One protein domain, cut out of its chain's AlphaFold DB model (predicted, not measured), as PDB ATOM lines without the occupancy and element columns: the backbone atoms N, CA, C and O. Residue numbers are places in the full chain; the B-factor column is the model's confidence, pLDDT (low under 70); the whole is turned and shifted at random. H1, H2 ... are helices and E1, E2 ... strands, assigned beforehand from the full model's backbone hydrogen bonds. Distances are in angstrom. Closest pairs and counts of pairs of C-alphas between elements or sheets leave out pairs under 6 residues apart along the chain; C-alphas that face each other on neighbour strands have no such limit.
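AT A GLANCE: This is residues 507 to 615 of the 778 residues of an uncharacterized protein of Streptomyces sp. sk2.1 (UniProt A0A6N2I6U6). Little is regular here: H1, near the middle, lies over one face of a small three-stranded sheet, with H2 side by side with it and long loops around. The 109 printed residues, 39 in named elements, give H1, E1, H2, E2, E3, class mixed. The mixed sheet runs E1, E3, E2. The whole is compact, radius of gyration of the C-alphas 13.3 A, spanning 40 by 35 by 23 A.

HOW THE PARTS SIT: H1, residues 532 to 546, is on the sheet, in two layers, helix over strands; its height over the sheet is 11.2 A. E1, residues 562 to 564, is parallel to E3, residues 609 to 613 (N 563 to O 610, 2.9 A). H2, residues 589 to 599, touches H1, closest C-alphas Ile 532 and Arg 599, 6.9 A, at a shallow tilt of 14 degrees, opposite ways; it only grazes the sheet. E2, residues 602 to 606, and E3 form an antiparallel hairpin (N 604 to O 611, 3.1 A). Every O i to N i+4 pair is within hydrogen-bond range in H1, 5 of 7 in H2.

IN THESE COORDINATES: H1, 20.0 A long, begins at C-alpha 532 (1.266, -16.513, 2.679); E3, 12.6 A, ends at C-alpha 613 (2.562, -21.824, 8.982).

THE WHOLE: The printed part has no cut. The links H1 to E1 and E1 to H2 are long. Residues 576 to 583 are under pLDDT 70.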
ATOM      1  N   ASP A 507      -6.275  -8.338  16.895       96.81
ATOM      2  CA  ASP A 507      -7.737  -8.141  16.883       96.81
ATOM      3  C   ASP A 507      -8.168  -6.722  17.271       96.81
ATOM      4  O   ASP A 507      -9.335  -6.352  17.140       96.81
ATOM      5  N   ARG A 508      -7.228  -5.903  17.751       94.75
ATOM      6  CA  ARG A 508      -7.449  -4.487  18.059       94.75
ATOM      7  C   ARG A 508      -6.567  -3.537  17.263       94.75
ATOM      8  O   ARG A 508      -6.654  -2.324  17.461       94.75
ATOM      9  N   LEU A 509      -5.758  -4.061  16.347       95.62
ATOM     10  CA  LEU A 509      -4.845  -3.278  15.527       95.62
ATOM     11  C   LEU A 509      -5.433  -3.072  14.134       95.62
ATOM     12  O   LEU A 509      -5.522  -4.007  13.346       95.62
ATOM     13  N   ASN A 510      -5.825  -1.837  13.824       95.00
ATOM     14  CA  ASN A 510      -6.293  -1.487  12.485       95.00
ATOM     15  C   ASN A 510      -5.135  -1.433  11.490       95.00
ATOM     16  O   ASN A 510      -4.096  -0.827  11.762       95.00
ATOM     17  N   ASN A 511      -5.364  -1.975  10.300       93.25
ATOM     18  CA  ASN A 511      -4.440  -1.844   9.192       93.25
ATOM     19  C   ASN A 511      -4.387  -0.401   8.667       93.25
ATOM     20  O   ASN A 511      -5.404   0.217   8.346       93.25
ATOM     21  N   THR A 512      -3.168   0.114   8.529       92.75
ATOM     22  CA  THR A 512      -2.865   1.428   7.946       92.75
ATOM     23  C   THR A 512      -2.007   1.333   6.685       92.75
ATOM     24  O   THR A 512      -1.556   2.353   6.165       92.75
ATOM     25  N   PHE A 513      -1.762   0.124   6.178       91.00
ATOM     26  CA  PHE A 513      -0.913  -0.134   5.022       91.00
ATOM     27  C   PHE A 513      -1.694  -0.783   3.886       91.00
ATOM     28  O   PHE A 513      -2.559  -1.636   4.064       91.00
ATOM     29  N   ARG A 514      -1.355  -0.410   2.654       88.50
ATOM     30  CA  ARG A 514      -1.911  -1.074   1.474       88.50
ATOM     31  C   ARG A 514      -1.404  -2.517   1.394       88.50
ATOM     32  O   ARG A 514      -0.192  -2.749   1.473       88.50
ATOM     33  N   VAL A 515      -2.330  -3.451   1.186       88.19
ATOM     34  CA  VAL A 515      -2.048  -4.863   0.900       88.19
ATOM     35  C   VAL A 515      -1.816  -5.009  -0.601       88.19
ATOM     36  O   VAL A 515      -2.756  -5.172  -1.373       88.19
ATOM     37  N   ASP A 516      -0.555  -4.881  -1.003       87.00
ATOM     38  CA  ASP A 516      -0.107  -5.033  -2.388       87.00
ATOM     39  C   ASP A 516       1.184  -5.857  -2.415       87.00
ATOM     40  O   ASP A 516       2.286  -5.326  -2.291       87.00
ATOM     41  N   TYR A 517       1.027  -7.175  -2.518       90.06
ATOM     42  CA  TYR A 517       2.103  -8.161  -2.599       90.06
ATOM     43  C   TYR A 517       2.084  -8.814  -3.984       90.06
ATOM     44  O   TYR A 517       1.858 -10.017  -4.131       90.06
ATOM     45  N   SER A 518       2.276  -7.996  -5.017       84.56
ATOM     46  CA  SER A 518       2.041  -8.360  -6.420       84.56
ATOM     47  C   SER A 518       3.288  -8.392  -7.295       84.56
ATOM     48  O   SER A 518       3.267  -8.953  -8.391       84.56
ATOM     49  N   THR A 519       4.404  -7.840  -6.828       86.25
ATOM     50  CA  THR A 519       5.664  -7.770  -7.577       86.25
ATOM     51  C   THR A 519       6.642  -8.843  -7.120       86.25
ATOM     52  O   THR A 519       6.591  -9.310  -5.990       86.25
ATOM     53  N   THR A 520       7.564  -9.267  -7.982       87.31
ATOM     54  CA  THR A 520       8.642 -10.192  -7.583       87.31
ATOM     55  C   THR A 520       9.718  -9.493  -6.756       87.31
ATOM     56  O   THR A 520      10.269 -10.077  -5.827       87.31
ATOM     57  N   THR A 521      10.009  -8.238  -7.092       90.44
ATOM     58  CA  THR A 521      10.970  -7.404  -6.371       90.44
ATOM     59  C   THR A 521      10.278  -6.727  -5.189       90.44
ATOM     60  O   THR A 521       9.196  -6.170  -5.395       90.44
ATOM     61  N   PRO A 522      10.878  -6.754  -3.982       92.94
ATOM     62  CA  PRO A 522      10.347  -6.032  -2.835       92.94
ATOM     63  C   PRO A 522      10.376  -4.523  -3.071       92.94
ATOM     64  O   PRO A 522      11.354  -3.986  -3.596       92.94
ATOM     65  N   ASP A 523       9.302  -3.845  -2.677       90.19
ATOM     66  CA  ASP A 523       9.283  -2.388  -2.582       90.19
ATOM     67  C   ASP A 523      10.029  -1.888  -1.326       90.19
ATOM     68  O   ASP A 523      10.600  -2.671  -0.564       90.19
ATOM     69  N   SER A 524      10.029  -0.572  -1.083       90.25
ATOM     70  CA  SER A 524      10.691   0.020   0.093       90.25
ATOM     71  C   SER A 524      10.103  -0.433   1.435       90.25
ATOM     72  O   SER A 524      10.724  -0.212   2.465       90.25
ATOM     73  N   MET A 525       8.916  -1.042   1.423       90.75
ATOM     74  CA  MET A 525       8.210  -1.586   2.585       90.75
ATOM     75  C   MET A 525       8.347  -3.120   2.662       90.75
ATOM     76  O   MET A 525       7.663  -3.777   3.449       90.75
ATOM     77  N   GLY A 526       9.205  -3.720   1.827       92.56
ATOM     78  CA  GLY A 526       9.424  -5.165   1.775       92.56
ATOM     79  C   GLY A 526       8.283  -5.955   1.128       92.56
ATOM     80  O   GLY A 526       8.298  -7.188   1.150       92.56
ATOM     81  N   ARG A 527       7.282  -5.301   0.533       93.56
ATOM     82  CA  ARG A 527       6.142  -5.996  -0.073       93.56
ATOM     83  C   ARG A 527       6.532  -6.590  -1.423       93.56
ATOM     84  O   ARG A 527       7.056  -5.893  -2.288       93.56
ATOM     85  N   ARG A 528       6.281  -7.889  -1.583       93.62
ATOM     86  CA  ARG A 528       6.470  -8.688  -2.807       93.62
ATOM     87  C   ARG A 528       5.623  -9.955  -2.746       93.62
ATOM     88  O   ARG A 528       5.281 -10.403  -1.654       93.62
ATOM     89  N   LYS A 529       5.390 -10.601  -3.887       89.50
ATOM     90  CA  LYS A 529       4.921 -11.990  -3.928       89.50
ATOM     91  C   LYS A 529       5.832 -12.873  -3.071       89.50
ATOM     92  O   LYS A 529       7.064 -12.763  -3.126       89.50
ATOM     93  N   GLY A 530       5.219 -13.760  -2.303       90.44
ATOM     94  CA  GLY A 530       5.881 -14.646  -1.352       90.44
ATOM     95  C   GLY A 530       4.931 -15.742  -0.892       90.44
ATOM     96  O   GLY A 530       3.827 -15.864  -1.422       90.44
ATOM     97  N   THR A 531       5.361 -16.550   0.070       93.31
ATOM     98  CA  THR A 531       4.452 -17.460   0.779       93.31
ATOM     99  C   THR A 531       3.428 -16.643   1.567       93.31
ATOM    100  O   THR A 531       3.678 -15.482   1.909       93.31
ATOM    101  N   ILE A 532       2.265 -17.223   1.871       91.94
ATOM    102  CA  ILE A 532       1.266 -16.513   2.679       91.94
ATOM    103  C   ILE A 532       1.805 -16.175   4.080       91.94
ATOM    104  O   ILE A 532       1.541 -15.091   4.592       91.94
ATOM    105  N   VAL A 533       2.666 -17.030   4.637       95.44
ATOM    106  CA  VAL A 533       3.378 -16.805   5.905       95.44
ATOM    107  C   VAL A 533       4.308 -15.590   5.831       95.44
ATOM    108  O   VAL A 533       4.266 -14.734   6.716       95.44
ATOM    109  N   TYR A 534       5.093 -15.448   4.756       96.19
ATOM    110  CA  TYR A 534       5.908 -14.249   4.523       96.19
ATOM    111  C   TYR A 534       5.046 -12.984   4.459       96.19
ATOM    112  O   TYR A 534       5.375 -11.965   5.072       96.19
ATOM    113  N   ILE A 535       3.944 -13.044   3.707       95.62
ATOM    114  CA  ILE A 535       3.029 -11.915   3.518       95.62
ATOM    115  C   ILE A 535       2.415 -11.507   4.859       95.62
ATOM    116  O   ILE A 535       2.437 -10.321   5.193       95.62
ATOM    117  N   ALA A 536       1.952 -12.478   5.649       97.31
ATOM    118  CA  ALA A 536       1.407 -12.257   6.981       97.31
ATOM    119  C   ALA A 536       2.432 -11.610   7.913       97.31
ATOM    120  O   ALA A 536       2.182 -10.528   8.448       97.31
ATOM    121  N   ARG A 537       3.627 -12.202   8.027       97.25
ATOM    122  CA  ARG A 537       4.708 -11.673   8.864       97.25
ATOM    123  C   ARG A 537       5.111 -10.257   8.462       97.25
ATOM    124  O   ARG A 537       5.233  -9.392   9.325       97.25
ATOM    125  N   ASN A 538       5.302  -9.994   7.167       96.94
ATOM    126  CA  ASN A 538       5.660  -8.653   6.709       96.94
ATOM    127  C   ASN A 538       4.533  -7.652   6.979       96.94
ATOM    128  O   ASN A 538       4.813  -6.511   7.328       96.94
ATOM    129  N   HIS A 539       3.265  -8.044   6.843       96.81
ATOM    130  CA  HIS A 539       2.164  -7.119   7.090       96.81
ATOM    131  C   HIS A 539       1.990  -6.788   8.577       96.81
ATOM    132  O   HIS A 539       1.763  -5.626   8.912       96.81
ATOM    133  N   ILE A 540       2.188  -7.773   9.461       97.62
ATOM    134  CA  ILE A 540       2.262  -7.559  10.912       97.62
ATOM    135  C   ILE A 540       3.414  -6.596  11.242       97.62
ATOM    136  O   ILE A 540       3.194  -5.607  11.937       97.62
ATOM    137  N   ARG A 541       4.602  -6.813  10.658       97.00
ATOM    138  CA  ARG A 541       5.767  -5.921  10.796       97.00
ATOM    139  C   ARG A 541       5.444  -4.482  10.404       97.00
ATOM    140  O   ARG A 541       5.745  -3.563  11.154       97.00
ATOM    141  N   LEU A 542       4.803  -4.271   9.252       96.06
ATOM    142  CA  LEU A 542       4.408  -2.928   8.821       96.06
ATOM    143  C   LEU A 542       3.495  -2.262   9.855       96.06
ATOM    144  O   LEU A 542       3.740  -1.128  10.257       96.06
ATOM    145  N   ALA A 543       2.466  -2.968  10.318       95.50
ATOM    146  CA  ALA A 543       1.516  -2.412  11.273       95.50
ATOM    147  C   ALA A 543       2.136  -2.125  12.651       95.50
ATOM    148  O   ALA A 543       1.756  -1.140  13.284       95.50
ATOM    149  N   LEU A 544       3.079  -2.955  13.106       93.81
ATOM    150  CA  LEU A 544       3.678  -2.850  14.436       93.81
ATOM    151  C   LEU A 544       4.941  -1.993  14.485       93.81
ATOM    152  O   LEU A 544       5.115  -1.266  15.455       93.81
ATOM    153  N   GLU A 545       5.813  -2.032  13.485       90.25
ATOM    154  CA  GLU A 545       7.104  -1.329  13.522       90.25
ATOM    155  C   GLU A 545       7.096  -0.028  12.713       90.25
ATOM    156  O   GLU A 545       7.694   0.958  13.132       90.25
ATOM    157  N   GLU A 546       6.408  -0.006  11.567       90.81
ATOM    158  CA  GLU A 546       6.471   1.121  10.620       90.81
ATOM    159  C   GLU A 546       5.306   2.105  10.778       90.81
ATOM    160  O   GLU A 546       5.359   3.241  10.298       90.81
ATOM    161  N   SER A 547       4.202   1.677  11.399       90.62
ATOM    162  CA  SER A 547       3.054   2.556  11.610       90.62
ATOM    163  C   SER A 547       3.416   3.673  12.579       90.62
ATOM    164  O   SER A 547       3.756   3.419  13.730       90.62
ATOM    165  N   ALA A 548       3.205   4.925  12.172       87.50
ATOM    166  CA  ALA A 548       3.358   6.079  13.061       87.50
ATOM    167  C   ALA A 548       2.389   6.065  14.265       87.50
ATOM    168  O   ALA A 548       2.546   6.863  15.186       87.50
ATOM    169  N   LEU A 549       1.368   5.196  14.248       87.62
ATOM    170  CA  LEU A 549       0.444   4.989  15.368       87.62
ATOM    171  C   LEU A 549       0.945   3.939  16.370       87.62
ATOM    172  O   LEU A 549       0.425   3.870  17.483       87.62
ATOM    173  N   SER A 550       1.930   3.128  15.987       85.38
ATOM    174  CA  SER A 550       2.533   2.124  16.854       85.38
ATOM    175  C   SER A 550       3.659   2.775  17.652       85.38
ATOM    176  O   SER A 550       4.811   2.817  17.228       85.38
ATOM    177  N   VAL A 551       3.289   3.383  18.783       77.06
ATOM    178  CA  VAL A 551       4.219   4.097  19.665       77.06
ATOM    179  C   VAL A 551       4.159   3.496  21.078       77.06
ATOM    180  O   VAL A 551       3.129   3.618  21.752       77.06
ATOM    181  N   PRO A 552       5.242   2.860  21.558       77.31
ATOM    182  CA  PRO A 552       6.494   2.601  20.834       77.31
ATOM    183  C   PRO A 552       6.315   1.607  19.667       77.31
ATOM    184  O   PRO A 552       5.329   0.869  19.661       77.31
ATOM    185  N   PRO A 553       7.256   1.550  18.703       83.00
ATOM    186  CA  PRO A 553       7.278   0.496  17.693       83.00
ATOM    187  C   PRO A 553       7.290  -0.887  18.347       83.00
ATOM    188  O   PRO A 553       8.023  -1.122  19.312       83.00
ATOM    189  N   ASP A 554       6.461  -1.782  17.819       86.94
ATOM    190  CA  ASP A 554       6.114  -3.069  18.415       86.94
ATOM    191  C   ASP A 554       5.714  -2.928  19.895       86.94
ATOM    192  O   ASP A 554       6.203  -3.642  20.764       86.94
ATOM    193  N   TYR A 555       4.792  -2.000  20.197       83.12
ATOM    194  CA  TYR A 555       4.266  -1.820  21.555       83.12
ATOM    195  C   TYR A 555       3.731  -3.094  22.227       83.12
ATOM    196  O   TYR A 555       3.792  -3.131  23.461       83.12
ATOM    197  N   PRO A 556       3.167  -4.101  21.516       88.50
ATOM    198  CA  PRO A 556       2.780  -5.328  22.174       88.50
ATOM    199  C   PRO A 556       3.974  -6.251  22.366       88.50
ATOM    200  O   PRO A 556       3.819  -7.147  23.170       88.50
ATOM    201  N   GLY A 557       5.121  -6.047  21.702       86.31
ATOM    202  CA  GLY A 557       6.372  -6.792  21.864       86.31
ATOM    203  C   GLY A 557       6.352  -8.186  21.243       86.31
ATOM    204  O   GLY A 557       6.839  -9.123  21.876       86.31
ATOM    205  N   ILE A 558       5.668  -8.384  20.113       87.12
ATOM    206  CA  ILE A 558       5.442  -9.724  19.538       87.12
ATOM    207  C   ILE A 558       6.363 -10.038  18.356       87.12
ATOM    208  O   ILE A 558       6.482 -11.208  17.999       87.12
ATOM    209  N   MET A 559       7.015  -9.042  17.745       89.12
ATOM    210  CA  MET A 559       7.744  -9.225  16.480       89.12
ATOM    211  C   MET A 559       8.913 -10.204  16.593       89.12
ATOM    212  O   MET A 559       9.082 -11.061  15.721       89.12
ATOM    213  N   ASP A 560       9.657 -10.130  17.698       83.56
ATOM    214  CA  ASP A 560      10.774 -11.036  18.002       83.56
ATOM    215  C   ASP A 560      10.306 -12.474  18.306       83.56
ATOM    216  O   ASP A 560      11.098 -13.415  18.273       83.56
ATOM    217  N   TYR A 561       9.004 -12.663  18.549       86.06
ATOM    218  CA  TYR A 561       8.388 -13.933  18.940       86.06
ATOM    219  C   TYR A 561       7.579 -14.588  17.808       86.06
ATOM    220  O   TYR A 561       6.966 -15.637  18.024       86.06
ATOM    221  N   ILE A 562       7.579 -14.017  16.598       90.38
ATOM    222  CA  ILE A 562       6.946 -14.642  15.430       90.38
ATOM    223  C   ILE A 562       7.831 -15.780  14.907       90.38
ATOM    224  O   ILE A 562       8.930 -15.551  14.395       90.38
ATOM    225  N   VAL A 563       7.306 -17.003  14.958       89.94
ATOM    226  CA  VAL A 563       7.931 -18.203  14.388       89.94
ATOM    227  C   VAL A 563       7.272 -18.486  13.044       89.94
ATOM    228  O   VAL A 563       6.095 -18.819  12.991       89.94
ATOM    229  N   ALA A 564       8.012 -18.334  11.950       91.88
ATOM    230  CA  ALA A 564       7.494 -18.529  10.597       91.88
ATOM    231  C   ALA A 564       8.016 -19.841   9.995       91.88
ATOM    232  O   ALA A 564       9.223 -19.976   9.787       91.88
ATOM    233  N   ASP A 565       7.111 -20.767   9.674       87.62
ATOM    234  CA  ASP A 565       7.400 -21.964   8.884       87.62
ATOM    235  C   ASP A 565       6.807 -21.824   7.479       87.62
ATOM    236  O   ASP A 565       5.596 -21.837   7.268       87.62
ATOM    237  N   GLU A 566       7.690 -21.670   6.496       90.94
ATOM    238  CA  GLU A 566       7.328 -21.492   5.089       90.94
ATOM    239  C   GLU A 566       7.412 -22.805   4.283       90.94
ATOM    240  O   GLU A 566       7.270 -22.802   3.056       90.94
ATOM    241  N   SER A 567       7.676 -23.933   4.951       82.38
ATOM    242  CA  SER A 567       7.965 -25.218   4.314       82.38
ATOM    243  C   SER A 567       6.794 -25.721   3.472       82.38
ATOM    244  O   SER A 567       5.666 -25.839   3.934       82.38
ATOM    245  N   GLY A 568       7.067 -26.048   2.205       76.56
ATOM    246  CA  GLY A 568       6.066 -26.608   1.290       76.56
ATOM    247  C   GLY A 568       5.015 -25.615   0.777       76.56
ATOM    248  O   GLY A 568       4.169 -26.011  -0.023       76.56
ATOM    249  N   LEU A 569       5.077 -24.336   1.167       82.44
ATOM    250  CA  LEU A 569       4.093 -23.334   0.757       82.44
ATOM    251  C   LEU A 569       4.406 -22.717  -0.619       82.44
ATOM    252  O   LEU A 569       5.565 -22.417  -0.930       82.44
ATOM    253  N   PRO A 570       3.385 -22.475  -1.462       81.25
ATOM    254  CA  PRO A 570       3.578 -21.842  -2.758       81.25
ATOM    255  C   PRO A 570       3.862 -20.343  -2.622       81.25
ATOM    256  O   PRO A 570       3.426 -19.672  -1.688       81.25
ATOM    257  N   THR A 571       4.542 -19.783  -3.623       85.06
ATOM    258  CA  THR A 571       4.610 -18.327  -3.798       85.06
ATOM    259  C   THR A 571       3.326 -17.825  -4.444       85.06
ATOM    260  O   THR A 571       3.012 -18.204  -5.574       85.06
ATOM    261  N   ILE A 572       2.624 -16.929  -3.759       78.50
ATOM    262  CA  ILE A 572       1.352 -16.362  -4.198       78.50
ATOM    263  C   ILE A 572       1.432 -14.837  -4.319       78.50
ATOM    264  O   ILE A 572       2.383 -14.195  -3.861       78.50
ATOM    265  N   LYS A 573       0.421 -14.255  -4.967       83.81
ATOM    266  CA  LYS A 573       0.144 -12.816  -4.902       83.81
ATOM    267  C   LYS A 573      -0.998 -12.563  -3.921       83.81
ATOM    268  O   LYS A 573      -1.954 -13.336  -3.891       83.81
ATOM    269  N   VAL A 574      -0.918 -11.474  -3.163       82.31
ATOM    270  CA  VAL A 574      -2.027 -11.000  -2.321       82.31
ATOM    271  C   VAL A 574      -2.231  -9.515  -2.585       82.31
ATOM    272  O   VAL A 574      -1.363  -8.693  -2.303       82.31
ATOM    273  N   GLU A 575      -3.385  -9.191  -3.148       77.88
ATOM    274  CA  GLU A 575      -3.869  -7.837  -3.413       77.88
ATOM    275  C   GLU A 575      -5.342  -7.814  -2.990       77.88
ATOM    276  O   GLU A 575      -6.069  -8.770  -3.262       77.88
ATOM    277  N   LYS A 576      -5.786  -6.758  -2.305       69.50
ATOM    278  CA  LYS A 576      -7.202  -6.553  -1.953       69.50
ATOM    279  C   LYS A 576      -7.697  -5.343  -2.735       69.50
ATOM    280  O   LYS A 576      -7.556  -4.225  -2.239       69.50
ATOM    281  N   ASP A 577      -8.123  -5.510  -3.992       58.59
ATOM    282  CA  ASP A 577      -8.201  -4.315  -4.844       58.59
ATOM    283  C   ASP A 577      -9.137  -4.268  -6.065       58.59
ATOM    284  O   ASP A 577      -9.224  -3.193  -6.659       58.59
ATOM    285  N   GLY A 578      -9.900  -5.288  -6.443       50.09
ATOM    286  CA  GLY A 578     -10.952  -5.084  -7.450       50.09
ATOM    287  C   GLY A 578     -10.548  -4.805  -8.894       50.09
ATOM    288  O   GLY A 578     -11.375  -5.076  -9.758       50.09
ATOM    289  N   SER A 579      -9.392  -4.187  -9.179       47.94
ATOM    290  CA  SER A 579      -8.833  -3.902 -10.519       47.94
ATOM    291  C   SER A 579      -7.816  -2.742 -10.590       47.94
ATOM    292  O   SER A 579      -7.242  -2.572 -11.667       47.94
ATOM    293  N   SER A 580      -7.566  -1.929  -9.546       56.81
ATOM    294  CA  SER A 580      -6.497  -0.886  -9.578       56.81
ATOM    295  C   SER A 580      -6.288  -0.083  -8.271       56.81
ATOM    296  O   SER A 580      -5.922   1.097  -8.321       56.81
ATOM    297  N   ASN A 581      -6.623  -0.603  -7.093       53.41
ATOM    298  CA  ASN A 581      -6.942   0.242  -5.940       53.41
ATOM    299  C   ASN A 581      -5.708   0.713  -5.148       53.41
ATOM    300  O   ASN A 581      -4.962  -0.051  -4.535       53.41
ATOM    301  N   THR A 582      -5.535   2.034  -5.107       57.59
ATOM    302  CA  THR A 582      -4.514   2.756  -4.333       57.59
ATOM    303  C   THR A 582      -4.885   2.928  -2.853       57.59
ATOM    304  O   THR A 582      -4.200   3.655  -2.133       57.59
ATOM    305  N   THR A 583      -5.967   2.298  -2.386       69.75
ATOM    306  CA  THR A 583      -6.540   2.513  -1.049       69.75
ATOM    307  C   THR A 583      -6.090   1.458  -0.034       69.75
ATOM    308  O   THR A 583      -5.606   0.382  -0.382       69.75
ATOM    309  N   ILE A 584      -6.180   1.809   1.250       82.44
ATOM    310  CA  ILE A 584      -5.861   0.917   2.370       82.44
ATOM    311  C   ILE A 584      -7.088   0.050   2.661       82.44
ATOM    312  O   ILE A 584      -8.205   0.566   2.739       82.44
ATOM    313  N   TRP A 585      -6.877  -1.252   2.855       85.19
ATOM    314  CA  TRP A 585      -7.902  -2.144   3.389       85.19
ATOM    315  C   TRP A 585      -8.020  -1.911   4.898       85.19
ATOM    316  O   TRP A 585      -7.239  -2.451   5.675       85.19
ATOM    317  N   THR A 586      -8.949  -1.043   5.296       87.44
ATOM    318  CA  THR A 586      -9.195  -0.711   6.704       87.44
ATOM    319  C   THR A 586      -9.948  -1.848   7.388       87.44
ATOM    320  O   THR A 586     -11.169  -1.932   7.281       87.44
ATOM    321  N   GLU A 587      -9.211  -2.704   8.080       90.94
ATOM    322  CA  GLU A 587      -9.713  -3.860   8.823       90.94
ATOM    323  C   GLU A 587      -8.756  -4.162   9.988       90.94
ATOM    324  O   GLU A 587      -7.606  -3.702   9.980       90.94
ATOM    325  N   TYR A 588      -9.207  -4.907  10.997       95.56
ATOM    326  CA  TYR A 588      -8.323  -5.412  12.042       95.56
ATOM    327  C   TYR A 588      -7.360  -6.456  11.479       95.56
ATOM    328  O   TYR A 588      -7.768  -7.362  10.753       95.56
ATOM    329  N   LEU A 589      -6.086  -6.381  11.864       95.88
ATOM    330  CA  LEU A 589      -5.069  -7.315  11.386       95.88
ATOM    331  C   LEU A 589      -5.434  -8.769  11.685       95.88
ATOM    332  O   LEU A 589      -5.248  -9.617  10.823       95.88
ATOM    333  N   GLY A 590      -5.995  -9.061  12.858       95.56
ATOM    334  CA  GLY A 590      -6.421 -10.424  13.177       95.56
ATOM    335  C   GLY A 590      -7.563 -10.926  12.283       95.56
ATOM    336  O   GLY A 590      -7.562 -12.083  11.873       95.56
ATOM    337  N   THR A 591      -8.496 -10.053  11.877       93.69
ATOM    338  CA  THR A 591      -9.506 -10.392  10.855       93.69
ATOM    339  C   THR A 591      -8.845 -10.686   9.512       93.69
ATOM    340  O   THR A 591      -9.204 -11.662   8.862       93.69
ATOM    341  N   MET A 592      -7.836  -9.903   9.120       92.50
ATOM    342  CA  MET A 592      -7.084 -10.148   7.886       92.50
ATOM    343  C   MET A 592      -6.343 -11.490   7.913       92.50
ATOM    344  O   MET A 592      -6.344 -12.190   6.905       92.50
ATOM    345  N   LEU A 593      -5.737 -11.864   9.049       94.62
ATOM    346  CA  LEU A 593      -5.093 -13.174   9.201       94.62
ATOM    347  C   LEU A 593      -6.108 -14.305   9.024       94.62
ATOM    348  O   LEU A 593      -5.846 -15.217   8.250       94.62
ATOM    349  N   ARG A 594      -7.284 -14.200   9.658       91.88
ATOM    350  CA  ARG A 594      -8.367 -15.183   9.503       91.88
ATOM    351  C   ARG A 594      -8.902 -15.258   8.071       91.88
ATOM    352  O   ARG A 594      -9.177 -16.348   7.590       91.88
ATOM    353  N   GLU A 595      -8.992 -14.138   7.349       84.69
ATOM    354  CA  GLU A 595      -9.304 -14.165   5.908       84.69
ATOM    355  C   GLU A 595      -8.202 -14.850   5.082       84.69
ATOM    356  O   GLU A 595      -8.477 -15.460   4.051       84.69
ATOM    357  N   TRP A 596      -6.941 -14.770   5.506       88.12
ATOM    358  CA  TRP A 596      -5.831 -15.443   4.830       88.12
ATOM    359  C   TRP A 596      -5.748 -16.945   5.111       88.12
ATOM    360  O   TRP A 596      -4.983 -17.626   4.421       88.12
ATOM    361  N   ASN A 597      -6.583 -17.484   6.003       83.56
ATOM    362  CA  ASN A 597      -6.762 -18.930   6.146       83.56
ATOM    363  C   ASN A 597      -7.247 -19.566   4.840       83.56
ATOM    364  O   ASN A 597      -6.736 -20.604   4.430       83.56
ATOM    365  N   ASP A 598      -8.120 -18.874   4.098       72.88
ATOM    366  CA  ASP A 598      -8.592 -19.308   2.773       72.88
ATOM    367  C   ASP A 598      -7.460 -19.368   1.725       72.88
ATOM    368  O   ASP A 598      -7.628 -19.909   0.632       72.88
ATOM    369  N   ARG A 599      -6.291 -18.800   2.049       73.94
ATOM    370  CA  ARG A 599      -5.070 -18.802   1.231       73.94
ATOM    371  C   ARG A 599      -3.980 -19.717   1.802       73.94
ATOM    372  O   ARG A 599      -2.842 -19.666   1.330       73.94
ATOM    373  N   GLY A 600      -4.323 -20.533   2.799       77.06
ATOM    374  CA  GLY A 600      -3.454 -21.526   3.428       77.06
ATOM    375  C   GLY A 600      -2.586 -20.997   4.569       77.06
ATOM    376  O   GLY A 600      -1.616 -21.664   4.928       77.06
ATOM    377  N   LEU A 601      -2.870 -19.804   5.108       90.31
ATOM    378  CA  LEU A 601      -2.246 -19.363   6.357       90.31
ATOM    379  C   LEU A 601      -2.881 -20.103   7.525       90.31
ATOM    380  O   LEU A 601      -4.096 -20.143   7.632       90.31
ATOM    381  N   HIS A 602      -2.056 -20.591   8.433       93.12
ATOM    382  CA  HIS A 602      -2.506 -21.042   9.735       93.12
ATOM    383  C   HIS A 602      -1.637 -20.449  10.825       93.12
ATOM    384  O   HIS A 602      -0.435 -20.230  10.629       93.12
ATOM    385  N   PHE A 603      -2.242 -20.178  11.973       95.38
ATOM    386  CA  PHE A 603      -1.533 -19.596  13.095       95.38
ATOM    387  C   PHE A 603      -2.004 -20.112  14.446       95.38
ATOM    388  O   PHE A 603      -3.140 -20.537  14.627       95.38
ATOM    389  N   THR A 604      -1.101 -20.106  15.421       95.25
ATOM    390  CA  THR A 604      -1.381 -20.539  16.796       95.25
ATOM    391  C   THR A 604      -0.392 -19.888  17.747       95.25
ATOM    392  O   THR A 604       0.745 -19.596  17.371       95.25
ATOM    393  N   THR A 605      -0.815 -19.666  18.986       93.31
ATOM    394  CA  THR A 605       0.029 -19.117  20.047       93.31
ATOM    395  C   THR A 605       0.592 -20.215  20.954       93.31
ATOM    396  O   THR A 605      -0.098 -21.163  21.335       93.31
ATOM    397  N   VAL A 606       1.875 -20.103  21.308       89.25
ATOM    398  CA  VAL A 606       2.558 -20.975  22.281       89.25
ATOM    399  C   VAL A 606       3.354 -20.097  23.236       89.25
ATOM    400  O   VAL A 606       4.361 -19.500  22.850       89.25
ATOM    401  N   GLY A 607       2.892 -19.971  24.484       88.25
ATOM    402  CA  GLY A 607       3.412 -18.940  25.380       88.25
ATOM    403  C   GLY A 607       3.207 -17.560  24.754       88.25
ATOM    404  O   GLY A 607       2.073 -17.142  24.534       88.25
ATOM    405  N   ARG A 608       4.311 -16.886  24.431       89.69
ATOM    406  CA  ARG A 608       4.328 -15.601  23.719       89.69
ATOM    407  C   ARG A 608       4.440 -15.730  22.196       89.69
ATOM    408  O   ARG A 608       4.191 -14.771  21.468       89.69
ATOM    409  N   SER A 609       4.865 -16.886  21.701       88.69
ATOM    410  CA  SER A 609       5.187 -17.053  20.290       88.69
ATOM    411  C   SER A 609       3.944 -17.153  19.431       88.69
ATOM    412  O   SER A 609       3.056 -17.948  19.723       88.69
ATOM    413  N   LEU A 610       3.922 -16.387  18.341       94.06
ATOM    414  CA  LEU A 610       2.947 -16.525  17.266       94.06
ATOM    415  C   LEU A 610       3.563 -17.396  16.172       94.06
ATOM    416  O   LEU A 610       4.444 -16.951  15.435       94.06
ATOM    417  N   VAL A 611       3.115 -18.643  16.084       94.19
ATOM    418  CA  VAL A 611       3.531 -19.576  15.037       94.19
ATOM    419  C   VAL A 611       2.689 -19.302  13.798       94.19
ATOM    420  O   VAL A 611       1.470 -19.377  13.877       94.19
ATOM    421  N   LEU A 612       3.324 -18.980  12.672       95.69
ATOM    422  CA  LEU A 612       2.706 -18.793  11.357       95.69
ATOM    423  C   LEU A 612       3.181 -19.908  10.423       95.69
ATOM    424  O   LEU A 612       4.389 -20.094  10.263       95.69
ATOM    425  N   ARG A 613       2.256 -20.634   9.793       91.50
ATOM    426  CA  ARG A 613       2.562 -21.824   8.982       91.50
ATOM    427  C   ARG A 613       1.474 -22.160   7.957       91.50
ATOM    428  O   ARG A 613       0.528 -21.398   7.791       91.50
ATOM    429  N   GLY A 614       1.626 -23.298   7.277       87.00
ATOM    430  CA  GLY A 614       0.569 -23.960   6.502       87.00
ATOM    431  C   GLY A 614      -0.154 -25.061   7.283       87.00
ATOM    432  O   GLY A 614       0.294 -25.454   8.362       87.00
ATOM    433  N   TRP A 615      -1.245 -25.590   6.716       85.75
ATOM    434  CA  TRP A 615      -1.960 -26.737   7.287       85.75
ATOM    435  C   TRP A 615      -1.135 -28.022   7.136       85.75
ATOM    436  O   TRP A 615      -0.515 -28.230   6.084       85.75
TER     437      TRP A 615